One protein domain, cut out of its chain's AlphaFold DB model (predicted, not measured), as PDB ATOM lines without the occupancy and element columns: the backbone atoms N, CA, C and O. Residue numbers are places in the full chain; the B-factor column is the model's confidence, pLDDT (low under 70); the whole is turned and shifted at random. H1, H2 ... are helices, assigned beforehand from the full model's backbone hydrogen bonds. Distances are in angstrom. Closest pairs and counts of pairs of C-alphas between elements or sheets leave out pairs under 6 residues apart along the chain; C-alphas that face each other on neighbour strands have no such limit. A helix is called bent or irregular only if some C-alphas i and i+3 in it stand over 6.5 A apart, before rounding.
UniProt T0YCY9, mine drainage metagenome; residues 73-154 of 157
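What this domain is: This is residues 73 to 154 of the 157 residues of a protein of mine drainage metagenome (UniProt T0YCY9). A loose, open run of helices: H1 and H2 pack together, H3 and H5 make a second pair, and between H3 and H5 the chain swings far out to H4, where residues 121 to 127 stick out. The printed part has 82 residues, all helix in class, with H1 to H5 in order and no named strand; radius of gyration of the C-alphas 16.1 A, spans 40 by 38 by 22 A.

How they stand to each other: H1, residues 73 to 87, touches H2, residues 94 to 100, at a steep tilt of 46 degrees, opposite ways; their closest C-alphas, Arg 77 and Leu 100, are 6.3 A apart. H3, residues 108 to 112, touches H5, residues 144 to 153; their closest C-alphas, Phe 112 and Phe 146, are 5.8 A apart. H4, residues 122 to 129, touches no helix. Every O i to N i+4 pair is within hydrogen-bond range in H1, H2 and H5, 2 of 4 in H4, and 0 of 1 in H3, beside 1 of 2 O i to N i+3 pairs.

Where its parts are: From first to last C-alpha, H1 measures 20.7 A from (7.181, 4.922, -43.610), H2 10.0 A, H3 8.8 A, H4 11.3 A and H5 14.5 A, ending at (19.753, 25.387, -42.336). H3 is irregular, only just, with C-alphas 108 and 111 7.0 A apart; H4 is irregular, with 123 and 126 7.3 A apart.

The domain as a whole: The C-alphas farthest apart, Glu 89 and Leu 142, are 41.6 A apart. The printed part has no cut; the link H4 to H5 is long, and no printed residue is under 70 in pLDDT.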
ATOM      1  N   PRO A  73       7.963   3.773 -43.152       91.88
ATOM      2  CA  PRO A  73       7.181   4.922 -43.610       91.88
ATOM      3  C   PRO A  73       5.710   4.919 -43.154       91.88
ATOM      4  O   PRO A  73       5.180   5.954 -42.741       91.88
ATOM      5  N   ALA A  74       5.062   3.749 -43.160       91.62
ATOM      6  CA  ALA A  74       3.697   3.581 -42.662       91.62
ATOM      7  C   ALA A  74       3.593   3.868 -41.150       91.62
ATOM      8  O   ALA A  74       2.770   4.674 -40.719       91.62
ATOM      9  N   LEU A  75       4.496   3.300 -40.339       93.06
ATOM     10  CA  LEU A  75       4.525   3.527 -38.887       93.06
ATOM     11  C   LEU A  75       4.908   4.971 -38.519       93.06
ATOM     12  O   LEU A  75       4.543   5.472 -37.455       93.06
ATOM     13  N   LEU A  76       5.668   5.660 -39.373       93.31
ATOM     14  CA  LEU A  76       5.956   7.084 -39.211       93.31
ATOM     15  C   LEU A  76       4.709   7.942 -39.427       93.31
ATOM     16  O   LEU A  76       4.481   8.869 -38.646       93.31
ATOM     17  N   ARG A  77       3.893   7.628 -40.439       94.31
ATOM     18  CA  ARG A  77       2.585   8.271 -40.634       94.31
ATOM     19  C   ARG A  77       1.662   7.990 -39.449       94.31
ATOM     20  O   ARG A  77       1.068   8.922 -38.910       94.31
ATOM     21  N   GLU A  78       1.584   6.740 -39.002       94.75
ATOM     22  CA  GLU A  78       0.775   6.361 -37.839       94.75
ATOM     23  C   GLU A  78       1.207   7.129 -36.583       94.75
ATOM     24  O   GLU A  78       0.372   7.682 -35.870       94.75
ATOM     25  N   LYS A  79       2.518   7.276 -36.358       93.44
ATOM     26  CA  LYS A  79       3.048   8.100 -35.264       93.44
ATOM     27  C   LYS A  79       2.540   9.547 -35.326       93.44
ATOM     28  O   LYS A  79       2.266  10.121 -34.276       93.44
ATOM     29  N   ILE A  80       2.410  10.136 -36.517       93.69
ATOM     30  CA  ILE A  80       1.842  11.486 -36.684       93.69
ATOM     31  C   ILE A  80       0.348  11.484 -36.353       93.69
ATOM     32  O   ILE A  80      -0.119  12.392 -35.674       93.69
ATOM     33  N   SER A  81      -0.397  10.457 -36.766       93.62
ATOM     34  CA  SER A  81      -1.821  10.324 -36.424       93.62
ATOM     35  C   SER A  81      -2.029  10.236 -34.908       93.62
ATOM     36  O   SER A  81      -2.824  10.986 -34.341       93.62
ATOM     37  N   ILE A  82      -1.233   9.401 -34.234       93.88
ATOM     38  CA  ILE A  82      -1.197   9.297 -32.770       93.88
ATOM     39  C   ILE A  82      -0.827  10.652 -32.157       93.88
ATOM     40  O   ILE A  82      -1.464  11.087 -31.200       93.88
ATOM     41  N   GLN A  83       0.159  11.353 -32.722       91.94
ATOM     42  CA  GLN A  83       0.548  12.669 -32.229       91.94
ATOM     43  C   GLN A  83      -0.619  13.664 -32.284       91.94
ATOM     44  O   GLN A  83      -0.880  14.352 -31.300       91.94
ATOM     45  N   VAL A  84      -1.339  13.711 -33.405       93.88
ATOM     46  CA  VAL A  84      -2.520  14.567 -33.575       93.88
ATOM     47  C   VAL A  84      -3.607  14.220 -32.574       93.88
ATOM     48  O   VAL A  84      -4.144  15.114 -31.923       93.88
ATOM     49  N   LYS A  85      -3.893  12.931 -32.402       94.69
ATOM     50  CA  LYS A  85      -4.928  12.469 -31.477       94.69
ATOM     51  C   LYS A  85      -4.646  12.891 -30.035       94.69
ATOM     52  O   LYS A  85      -5.550  13.385 -29.372       94.69
ATOM     53  N   TYR A  86      -3.419  12.688 -29.555       92.94
ATOM     54  CA  TYR A  86      -3.112  12.832 -28.129       92.94
ATOM     55  C   TYR A  86      -2.511  14.183 -27.733       92.94
ATOM     56  O   TYR A  86      -2.692  14.591 -26.593       92.94
ATOM     57  N   TYR A  87      -1.808  14.879 -28.633       88.12
ATOM     58  CA  TYR A  87      -1.155  16.158 -28.311       88.12
ATOM     59  C   TYR A  87      -1.835  17.370 -28.945       88.12
ATOM     60  O   TYR A  87      -1.622  18.486 -28.481       88.12
ATOM     61  N   TRP A  88      -2.635  17.171 -29.996       89.81
ATOM     62  CA  TRP A  88      -3.396  18.244 -30.644       89.81
ATOM     63  C   TRP A  88      -4.910  18.061 -30.499       89.81
ATOM     64  O   TRP A  88      -5.669  18.702 -31.219       89.81
ATOM     65  N   GLU A  89      -5.351  17.171 -29.604       91.94
ATOM     66  CA  GLU A  89      -6.773  16.898 -29.332       91.94
ATOM     67  C   GLU A  89      -7.575  16.582 -30.609       91.94
ATOM     68  O   GLU A  89      -8.725  16.977 -30.771       91.94
ATOM     69  N   GLY A  90      -6.940  15.895 -31.563       90.44
ATOM     70  CA  GLY A  90      -7.551  15.555 -32.848       90.44
ATOM     71  C   GLY A  90      -7.521  16.668 -33.901       90.44
ATOM     72  O   GLY A  90      -7.974  16.429 -35.017       90.44
ATOM     73  N   ASN A  91      -6.952  17.842 -33.608       92.62
ATOM     74  CA  ASN A  91      -6.869  18.978 -34.530       92.62
ATOM     75  C   ASN A  91      -5.482  19.068 -35.194       92.62
ATOM     76  O   ASN A  91      -4.558  19.666 -34.634       92.62
ATOM     77  N   PRO A  92      -5.279  18.486 -36.391       92.06
ATOM     78  CA  PRO A  92      -3.967  18.475 -37.023       92.06
ATOM     79  C   PRO A  92      -3.543  19.877 -37.459       92.06
ATOM     80  O   PRO A  92      -4.293  20.600 -38.124       92.06
ATOM     81  N   LYS A  93      -2.285  20.226 -37.182       92.44
ATOM     82  CA  LYS A  93      -1.647  21.413 -37.765       92.44
ATOM     83  C   LYS A  93      -1.498  21.238 -39.277       92.44
ATOM     84  O   LYS A  93      -1.454  20.116 -39.775       92.44
ATOM     85  N   LYS A  94      -1.327  22.342 -40.014       90.75
ATOM     86  CA  LYS A  94      -1.161  22.326 -41.483       90.75
ATOM     87  C   LYS A  94      -0.093  21.331 -41.954       90.75
ATOM     88  O   LYS A  94      -0.311  20.589 -42.904       90.75
ATOM     89  N   GLU A  95       1.045  21.280 -41.263       87.06
ATOM     90  CA  GLU A  95       2.112  20.330 -41.589       87.06
ATOM     91  C   GLU A  95       1.708  18.871 -41.366       87.06
ATOM     92  O   GLU A  95       2.141  17.998 -42.112       87.06
ATOM     93  N   ASP A  96       0.904  18.593 -40.342       89.69
ATOM     94  CA  ASP A  96       0.450  17.240 -40.029       89.69
ATOM     95  C   ASP A  96      -0.594  16.784 -41.046       89.69
ATOM     96  O   ASP A  96      -0.523  15.649 -41.507       89.69
ATOM     97  N   GLN A  97      -1.479  17.681 -41.494       90.56
ATOM     98  CA  GLN A  97      -2.451  17.404 -42.560       90.56
ATOM     99  C   GLN A  97      -1.760  16.940 -43.846       90.56
ATOM    100  O   GLN A  97      -2.120  15.903 -44.397       90.56
ATOM    101  N   THR A  98      -0.721  17.655 -44.296       89.81
ATOM    102  CA  THR A  98       0.032  17.263 -45.498       89.81
ATOM    103  C   THR A  98       0.679  15.886 -45.347       89.81
ATOM    104  O   THR A  98       0.691  15.112 -46.297       89.81
ATOM    105  N   LYS A  99       1.199  15.556 -44.158       90.75
ATOM    106  CA  LYS A  99       1.819  14.245 -43.900       90.75
ATOM    107  C   LYS A  99       0.774  13.130 -43.804       90.75
ATOM    108  O   LYS A  99       1.029  12.026 -44.268       90.75
ATOM    109  N   LEU A 100      -0.386  13.410 -43.208       90.88
ATOM    110  CA  LEU A 100      -1.484  12.458 -43.032       90.88
ATOM    111  C   LEU A 100      -2.260  12.180 -44.319       90.88
ATOM    112  O   LEU A 100      -2.917  11.145 -44.390       90.88
ATOM    113  N   ALA A 101      -2.177  13.062 -45.317       90.94
ATOM    114  CA  ALA A 101      -2.771  12.855 -46.636       90.94
ATOM    115  C   ALA A 101      -2.005  11.833 -47.499       90.94
ATOM    116  O   ALA A 101      -2.535  11.366 -48.500       90.94
ATOM    117  N   LEU A 102      -0.764  11.495 -47.132       90.25
ATOM    118  CA  LEU A 102       0.053  10.499 -47.827       90.25
ATOM    119  C   LEU A 102      -0.224   9.098 -47.281       90.25
ATOM    120  O   LEU A 102      -0.405   8.946 -46.075       90.25
ATOM    121  N   ASP A 103      -0.150   8.070 -48.131       88.12
ATOM    122  CA  ASP A 103      -0.240   6.671 -47.685       88.12
ATOM    123  C   ASP A 103       0.902   6.292 -46.740       88.12
ATOM    124  O   ASP A 103       0.690   5.661 -45.702       88.12
ATOM    125  N   GLU A 104       2.094   6.793 -47.053       91.06
ATOM    126  CA  GLU A 104       3.325   6.603 -46.304       91.06
ATOM    127  C   GLU A 104       4.051   7.934 -46.091       91.06
ATOM    128  O   GLU A 104       4.044   8.813 -46.956       91.06
ATOM    129  N   PHE A 105       4.743   8.076 -44.955       91.69
ATOM    130  CA  PHE A 105       5.506   9.283 -44.650       91.69
ATOM    131  C   PHE A 105       6.975   8.979 -44.355       91.69
ATOM    132  O   PHE A 105       7.314   8.176 -43.491       91.69
ATOM    133  N   MET A 106       7.863   9.721 -45.012       91.38
ATOM    134  CA  MET A 106       9.280   9.786 -44.669       91.38
ATOM    135  C   MET A 106       9.715  11.256 -44.625       91.38
ATOM    136  O   MET A 106       9.322  12.020 -45.513       91.38
ATOM    137  N   PRO A 107      10.536  11.685 -43.645       89.75
ATOM    138  CA  PRO A 107      11.003  13.063 -43.584       89.75
ATOM    139  C   PRO A 107      11.678  13.498 -44.895       89.75
ATOM    140  O   PRO A 107      12.502  12.750 -45.427       89.75
ATOM    141  N   PRO A 108      11.393  14.705 -45.424       88.56
ATOM    142  CA  PRO A 108      11.913  15.137 -46.724       88.56
ATOM    143  C   PRO A 108      13.443  15.082 -46.844       88.56
ATOM    144  O   PRO A 108      13.981  14.786 -47.914       88.56
ATOM    145  N   HIS A 109      14.155  15.334 -45.740       90.88
ATOM    146  CA  HIS A 109      15.615  15.302 -45.684       90.88
ATOM    147  C   HIS A 109      16.215  13.899 -45.557       90.88
ATOM    148  O   HIS A 109      17.424  13.743 -45.731       90.88
ATOM    149  N   TYR A 110      15.390  12.867 -45.349       92.94
ATOM    150  CA  TYR A 110      15.824  11.473 -45.216       92.94
ATOM    151  C   TYR A 110      16.748  11.014 -46.352       92.94
ATOM    152  O   TYR A 110      17.732  10.307 -46.126       92.94
ATOM    153  N   ARG A 111      16.467  11.454 -47.586       91.50
ATOM    154  CA  ARG A 111      17.217  11.072 -48.798       91.50
ATOM    155  C   ARG A 111      18.676  11.534 -48.806       91.50
ATOM    156  O   ARG A 111      19.449  11.039 -49.621       91.50
ATOM    157  N   PHE A 112      19.048  12.480 -47.950       93.50
ATOM    158  CA  PHE A 112      20.406  13.021 -47.862       93.50
ATOM    159  C   PHE A 112      20.922  13.101 -46.418       93.50
ATOM    160  O   PHE A 112      21.832  13.883 -46.114       93.50
ATOM    161  N   LEU A 113      20.357  12.278 -45.530       94.38
ATOM    162  CA  LEU A 113      20.902  12.073 -44.194       94.38
ATOM    163  C   LEU A 113      22.291  11.441 -44.244       94.38
ATOM    164  O   LEU A 113      22.721  10.861 -45.244       94.38
ATOM    165  N   LYS A 114      23.013  11.579 -43.135       94.62
ATOM    166  CA  LYS A 114      24.358  11.036 -42.997       94.62
ATOM    167  C   LYS A 114      24.291   9.531 -42.760       94.62
ATOM    168  O   LYS A 114      23.628   9.094 -41.826       94.62
ATOM    169  N   SER A 115      25.031   8.754 -43.546       94.12
ATOM    170  CA  SER A 115      25.177   7.319 -43.298       94.12
ATOM    171  C   SER A 115      25.982   7.050 -42.024       94.12
ATOM    172  O   SER A 115      27.026   7.663 -41.787       94.12
ATOM    173  N   PHE A 116      25.499   6.117 -41.209       94.62
ATOM    174  CA  PHE A 116      26.188   5.587 -40.043       94.62
ATOM    175  C   PHE A 116      26.903   4.284 -40.402       94.62
ATOM    176  O   PHE A 116      26.282   3.346 -40.887       94.62
ATOM    177  N   THR A 117      28.208   4.234 -40.143       93.75
ATOM    178  CA  THR A 117      29.079   3.086 -40.450       93.75
ATOM    179  C   THR A 117      29.659   2.418 -39.203       93.75
ATOM    180  O   THR A 117      30.517   1.550 -39.308       93.75
ATOM    181  N   GLY A 118      29.240   2.848 -38.008       94.69
ATOM    182  CA  GLY A 118      29.676   2.240 -36.753       94.69
ATOM    183  C   GLY A 118      28.760   1.101 -36.305       94.69
ATOM    184  O   GLY A 118      27.817   0.728 -36.995       94.69
ATOM    185  N   SER A 119      29.003   0.593 -35.099       95.38
ATOM    186  CA  SER A 119      28.170  -0.426 -34.462       95.38
ATOM    187  C   SER A 119      27.101   0.177 -33.545       95.38
ATOM    188  O   SER A 119      27.285   1.239 -32.938       95.38
ATOM    189  N   HIS A 120      25.967  -0.514 -33.438       97.12
ATOM    190  CA  HIS A 120      24.951  -0.235 -32.426       97.12
ATOM    191  C   HIS A 120      25.255  -0.980 -31.119       97.12
ATOM    192  O   HIS A 120      25.946  -2.000 -31.150       97.12
ATOM    193  N   PRO A 121      24.731  -0.506 -29.970       96.88
ATOM    194  CA  PRO A 121      24.832  -1.232 -28.708       96.88
ATOM    195  C   PRO A 121      24.323  -2.673 -28.833       96.88
ATOM    196  O   PRO A 121      23.341  -2.914 -29.534       96.88
ATOM    197  N   ALA A 122      24.943  -3.612 -28.112       97.62
ATOM    198  CA  ALA A 122      24.616  -5.040 -28.192       97.62
ATOM    199  C   ALA A 122      23.119  -5.324 -27.972       97.62
ATOM    200  O   ALA A 122      22.506  -6.063 -28.734       97.62
ATOM    201  N   VAL A 123      22.498  -4.633 -27.010       97.19
ATOM    202  CA  VAL A 123      21.058  -4.751 -26.708       97.19
ATOM    203  C   VAL A 123      20.142  -4.395 -27.892       97.19
ATOM    204  O   VAL A 123      18.983  -4.797 -27.925       97.19
ATOM    205  N   MET A 124      20.644  -3.647 -28.879       97.25
ATOM    206  CA  MET A 124      19.886  -3.254 -30.070       97.25
ATOM    207  C   MET A 124      20.067  -4.211 -31.249       97.25
ATOM    208  O   MET A 124      19.328  -4.075 -32.220       97.25
ATOM    209  N   GLN A 125      21.002  -5.167 -31.191       96.00
ATOM    210  CA  GLN A 125      21.347  -6.011 -32.343       96.00
ATOM    211  C   GLN A 125      20.131  -6.727 -32.926       96.00
ATOM    212  O   GLN A 125      19.904  -6.613 -34.124       96.00
ATOM    213  N   SER A 126      19.299  -7.347 -32.081       96.94
ATOM    214  CA  SER A 126      18.082  -8.042 -32.526       96.94
ATOM    215  C   SER A 126      17.128  -7.127 -33.309       96.94
ATOM    216  O   SER A 126      16.612  -7.516 -34.352       96.94
ATOM    217  N   ARG A 127      16.939  -5.882 -32.850       95.19
ATOM    218  CA  ARG A 127      16.066  -4.906 -33.524       95.19
ATOM    219  C   ARG A 127      16.654  -4.398 -34.836       95.19
ATOM    220  O   ARG A 127      15.899  -4.077 -35.746       95.19
ATOM    221  N   VAL A 128      17.979  -4.262 -34.897       95.56
ATOM    222  CA  VAL A 128      18.693  -3.822 -36.102       95.56
ATOM    223  C   VAL A 128      18.657  -4.926 -37.156       95.56
ATOM    224  O   VAL A 128      18.364  -4.638 -38.310       95.56
ATOM    225  N   SER A 129      18.894  -6.182 -36.765       94.50
ATOM    226  CA  SER A 129      18.888  -7.332 -37.678       94.50
ATOM    227  C   SER A 129      17.501  -7.671 -38.212       94.50
ATOM    228  O   SER A 129      17.388  -8.172 -39.320       94.50
ATOM    229  N   SER A 130      16.446  -7.413 -37.434       94.81
ATOM    230  CA  SER A 130      15.066  -7.637 -37.873       94.81
ATOM    231  C   SER A 130      14.475  -6.445 -38.633       94.81
ATOM    232  O   SER A 130      13.284  -6.459 -38.943       94.81
ATOM    233  N   PHE A 131      15.236  -5.363 -38.835       93.62
ATOM    234  CA  PHE A 131      14.718  -4.180 -39.511       93.62
ATOM    235  C   PHE A 131      14.671  -4.424 -41.023       93.62
ATOM    236  O   PHE A 131      15.646  -4.939 -41.569       93.62
ATOM    237  N   PRO A 132      13.573  -4.063 -41.707       89.31
ATOM    238  CA  PRO A 132      13.459  -4.279 -43.141       89.31
ATOM    239  C   PRO A 132      14.515  -3.487 -43.915       89.31
ATOM    240  O   PRO A 132      14.904  -2.382 -43.521       89.31
ATOM    241  N   ASP A 133      14.923  -4.040 -45.056       82.94
ATOM    242  CA  ASP A 133      15.815  -3.355 -45.978       82.94
ATOM    243  C   ASP A 133      15.164  -2.072 -46.493       82.94
ATOM    244  O   ASP A 133      14.062  -2.065 -47.046       82.94
ATOM    245  N   MET A 134      15.877  -0.964 -46.319       81.69
ATOM    246  CA  MET A 134      15.455   0.329 -46.835       81.69
ATOM    247  C   MET A 134      16.069   0.583 -48.214       81.69
ATOM    248  O   MET A 134      17.183   0.129 -48.494       81.69
ATOM    249  N   PRO A 135      15.399   1.368 -49.078       78.44
ATOM    250  CA  PRO A 135      15.943   1.724 -50.380       78.44
ATOM    251  C   PRO A 135      17.339   2.336 -50.260       78.44
ATOM    252  O   PRO A 135      17.568   3.260 -49.470       78.44
ATOM    253  N   LYS A 136      18.273   1.848 -51.084       81.88
ATOM    254  CA  LYS A 136      19.630   2.397 -51.137       81.88
ATOM    255  C   LYS A 136      19.568   3.881 -51.484       81.88
ATOM    256  O   LYS A 136      18.909   4.295 -52.437       81.88
ATOM    257  N   ARG A 137      20.289   4.692 -50.713       86.12
ATOM    258  CA  ARG A 137      20.436   6.122 -50.986       86.12
ATOM    259  C   ARG A 137      21.705   6.374 -51.776       86.12
ATOM    260  O   ARG A 137      22.758   5.822 -51.461       86.12
ATOM    261  N   VAL A 138      21.611   7.273 -52.747       85.25
ATOM    262  CA  VAL A 138      22.795   7.894 -53.341       85.25
ATOM    263  C   VAL A 138      23.567   8.662 -52.270       85.25
ATOM    264  O   VAL A 138      22.986   9.161 -51.302       85.25
ATOM    265  N   SER A 139      24.882   8.774 -52.454       89.62
ATOM    266  CA  SER A 139      25.719   9.620 -51.606       89.62
ATOM    267  C   SER A 139      25.107  11.017 -51.490       89.62
ATOM    268  O   SER A 139      24.785  11.647 -52.498       89.62
ATOM    269  N   ARG A 140      24.963  11.528 -50.261       92.50
ATOM    270  CA  ARG A 140      24.394  12.866 -50.019       92.50
ATOM    271  C   ARG A 140      25.169  13.974 -50.737       92.50
ATOM    272  O   ARG A 140      24.575  14.978 -51.110       92.50
ATOM    273  N   TRP A 141      26.467  13.763 -50.970       94.31
ATOM    274  CA  TRP A 141      27.346  14.684 -51.695       94.31
ATOM    275  C   TRP A 141      26.966  14.832 -53.174       94.31
ATOM    276  O   TRP A 141      27.279  15.849 -53.781       94.31
ATOM    277  N   LEU A 142      26.255  13.851 -53.736       94.12
ATOM    278  CA  LEU A 142      25.767  13.852 -55.117       94.12
ATOM    279  C   LEU A 142      24.296  14.287 -55.223       94.12
ATOM    280  O   LEU A 142      23.702  14.202 -56.292       94.12
ATOM    281  N   ASN A 143      23.673  14.723 -54.124       93.19
ATOM    282  CA  ASN A 143      22.260  15.087 -54.096       93.19
ATOM    283  C   ASN A 143      22.099  16.620 -54.063       93.19
ATOM    284  O   ASN A 143      22.360  17.219 -53.024       93.19
ATOM    285  N   PRO A 144      21.597  17.288 -55.120       94.62
ATOM    286  CA  PRO A 144      21.414  18.747 -55.122       94.62
ATOM    287  C   PRO A 144      20.539  19.264 -53.970       94.62
ATOM    288  O   PRO A 144      20.759  20.359 -53.445       94.62
ATOM    289  N   ARG A 145      19.576  18.451 -53.509       94.38
ATOM    290  CA  ARG A 145      18.707  18.805 -52.375       94.38
ATOM    291  C   ARG A 145      19.477  18.907 -51.059       94.38
ATOM    292  O   ARG A 145      19.050  19.658 -50.187       94.38
ATOM    293  N   PHE A 146      20.606  18.205 -50.923       95.50
ATOM    294  CA  PHE A 146      21.486  18.340 -49.765       95.50
ATOM    295  C   PHE A 146      22.031  19.768 -49.659       95.50
ATOM    296  O   PHE A 146      21.883  20.400 -48.615       95.50
ATOM    297  N   TYR A 147      22.590  20.301 -50.748       96.56
ATOM    298  CA  TYR A 147      23.144  21.655 -50.776       96.56
ATOM    299  C   TYR A 147      22.060  22.714 -50.575       96.56
ATOM    300  O   TYR A 147      22.237  23.617 -49.761       96.56
ATOM    301  N   ALA A 148      20.896  22.558 -51.214       96.00
ATOM    302  CA  ALA A 148      19.754  23.445 -50.980       96.00
ATOM    303  C   ALA A 148      19.318  23.456 -49.501       96.00
ATOM    304  O   ALA A 148      18.984  24.506 -48.949       96.00
ATOM    305  N   TYR A 149      19.348  22.297 -48.839       95.56
ATOM    306  CA  TYR A 149      19.035  22.201 -47.417       95.56
ATOM    307  C   TYR A 149      20.118  22.848 -46.544       95.56
ATOM    308  O   TYR A 149      19.779  23.567 -45.604       95.56
ATOM    309  N   VAL A 150      21.402  22.649 -46.871       96.19
ATOM    310  CA  VAL A 150      22.543  23.293 -46.196       96.19
ATOM    311  C   VAL A 150      22.475  24.813 -46.306       96.19
ATOM    312  O   VAL A 150      22.676  25.488 -45.303       96.19
ATOM    313  N   LEU A 151      22.137  25.361 -47.474       96.94
ATOM    314  CA  LEU A 151      21.996  26.810 -47.656       96.94
ATOM    315  C   LEU A 151      20.891  27.407 -46.770       96.94
ATOM    316  O   LEU A 151      21.016  28.539 -46.320       96.94
ATOM    317  N   ARG A 152      19.831  26.642 -46.482       95.69
ATOM    318  CA  ARG A 152      18.712  27.090 -45.634       95.69
ATOM    319  C   ARG A 152      18.940  26.880 -44.134       95.69
ATOM    320  O   ARG A 152      18.427  27.656 -43.339       95.69
ATOM    321  N   HIS A 153      19.670  25.833 -43.740       94.19
ATOM    322  CA  HIS A 153      19.753  25.387 -42.336       94.19
ATOM    323  C   HIS A 153      21.184  25.337 -41.773       94.19
ATOM    324  O   HIS A 153      21.391  24.940 -40.622       94.19
ATOM    325  N   GLY A 154      22.179  25.697 -42.582       94.88
ATOM    326  CA  GLY A 154      23.598  25.529 -42.291       94.88
ATOM    327  C   GLY A 154      24.091  24.088 -42.473       94.88
ATOM    328  O   GLY A 154      23.321  23.126 -42.559       94.88
TER     329      GLY A 154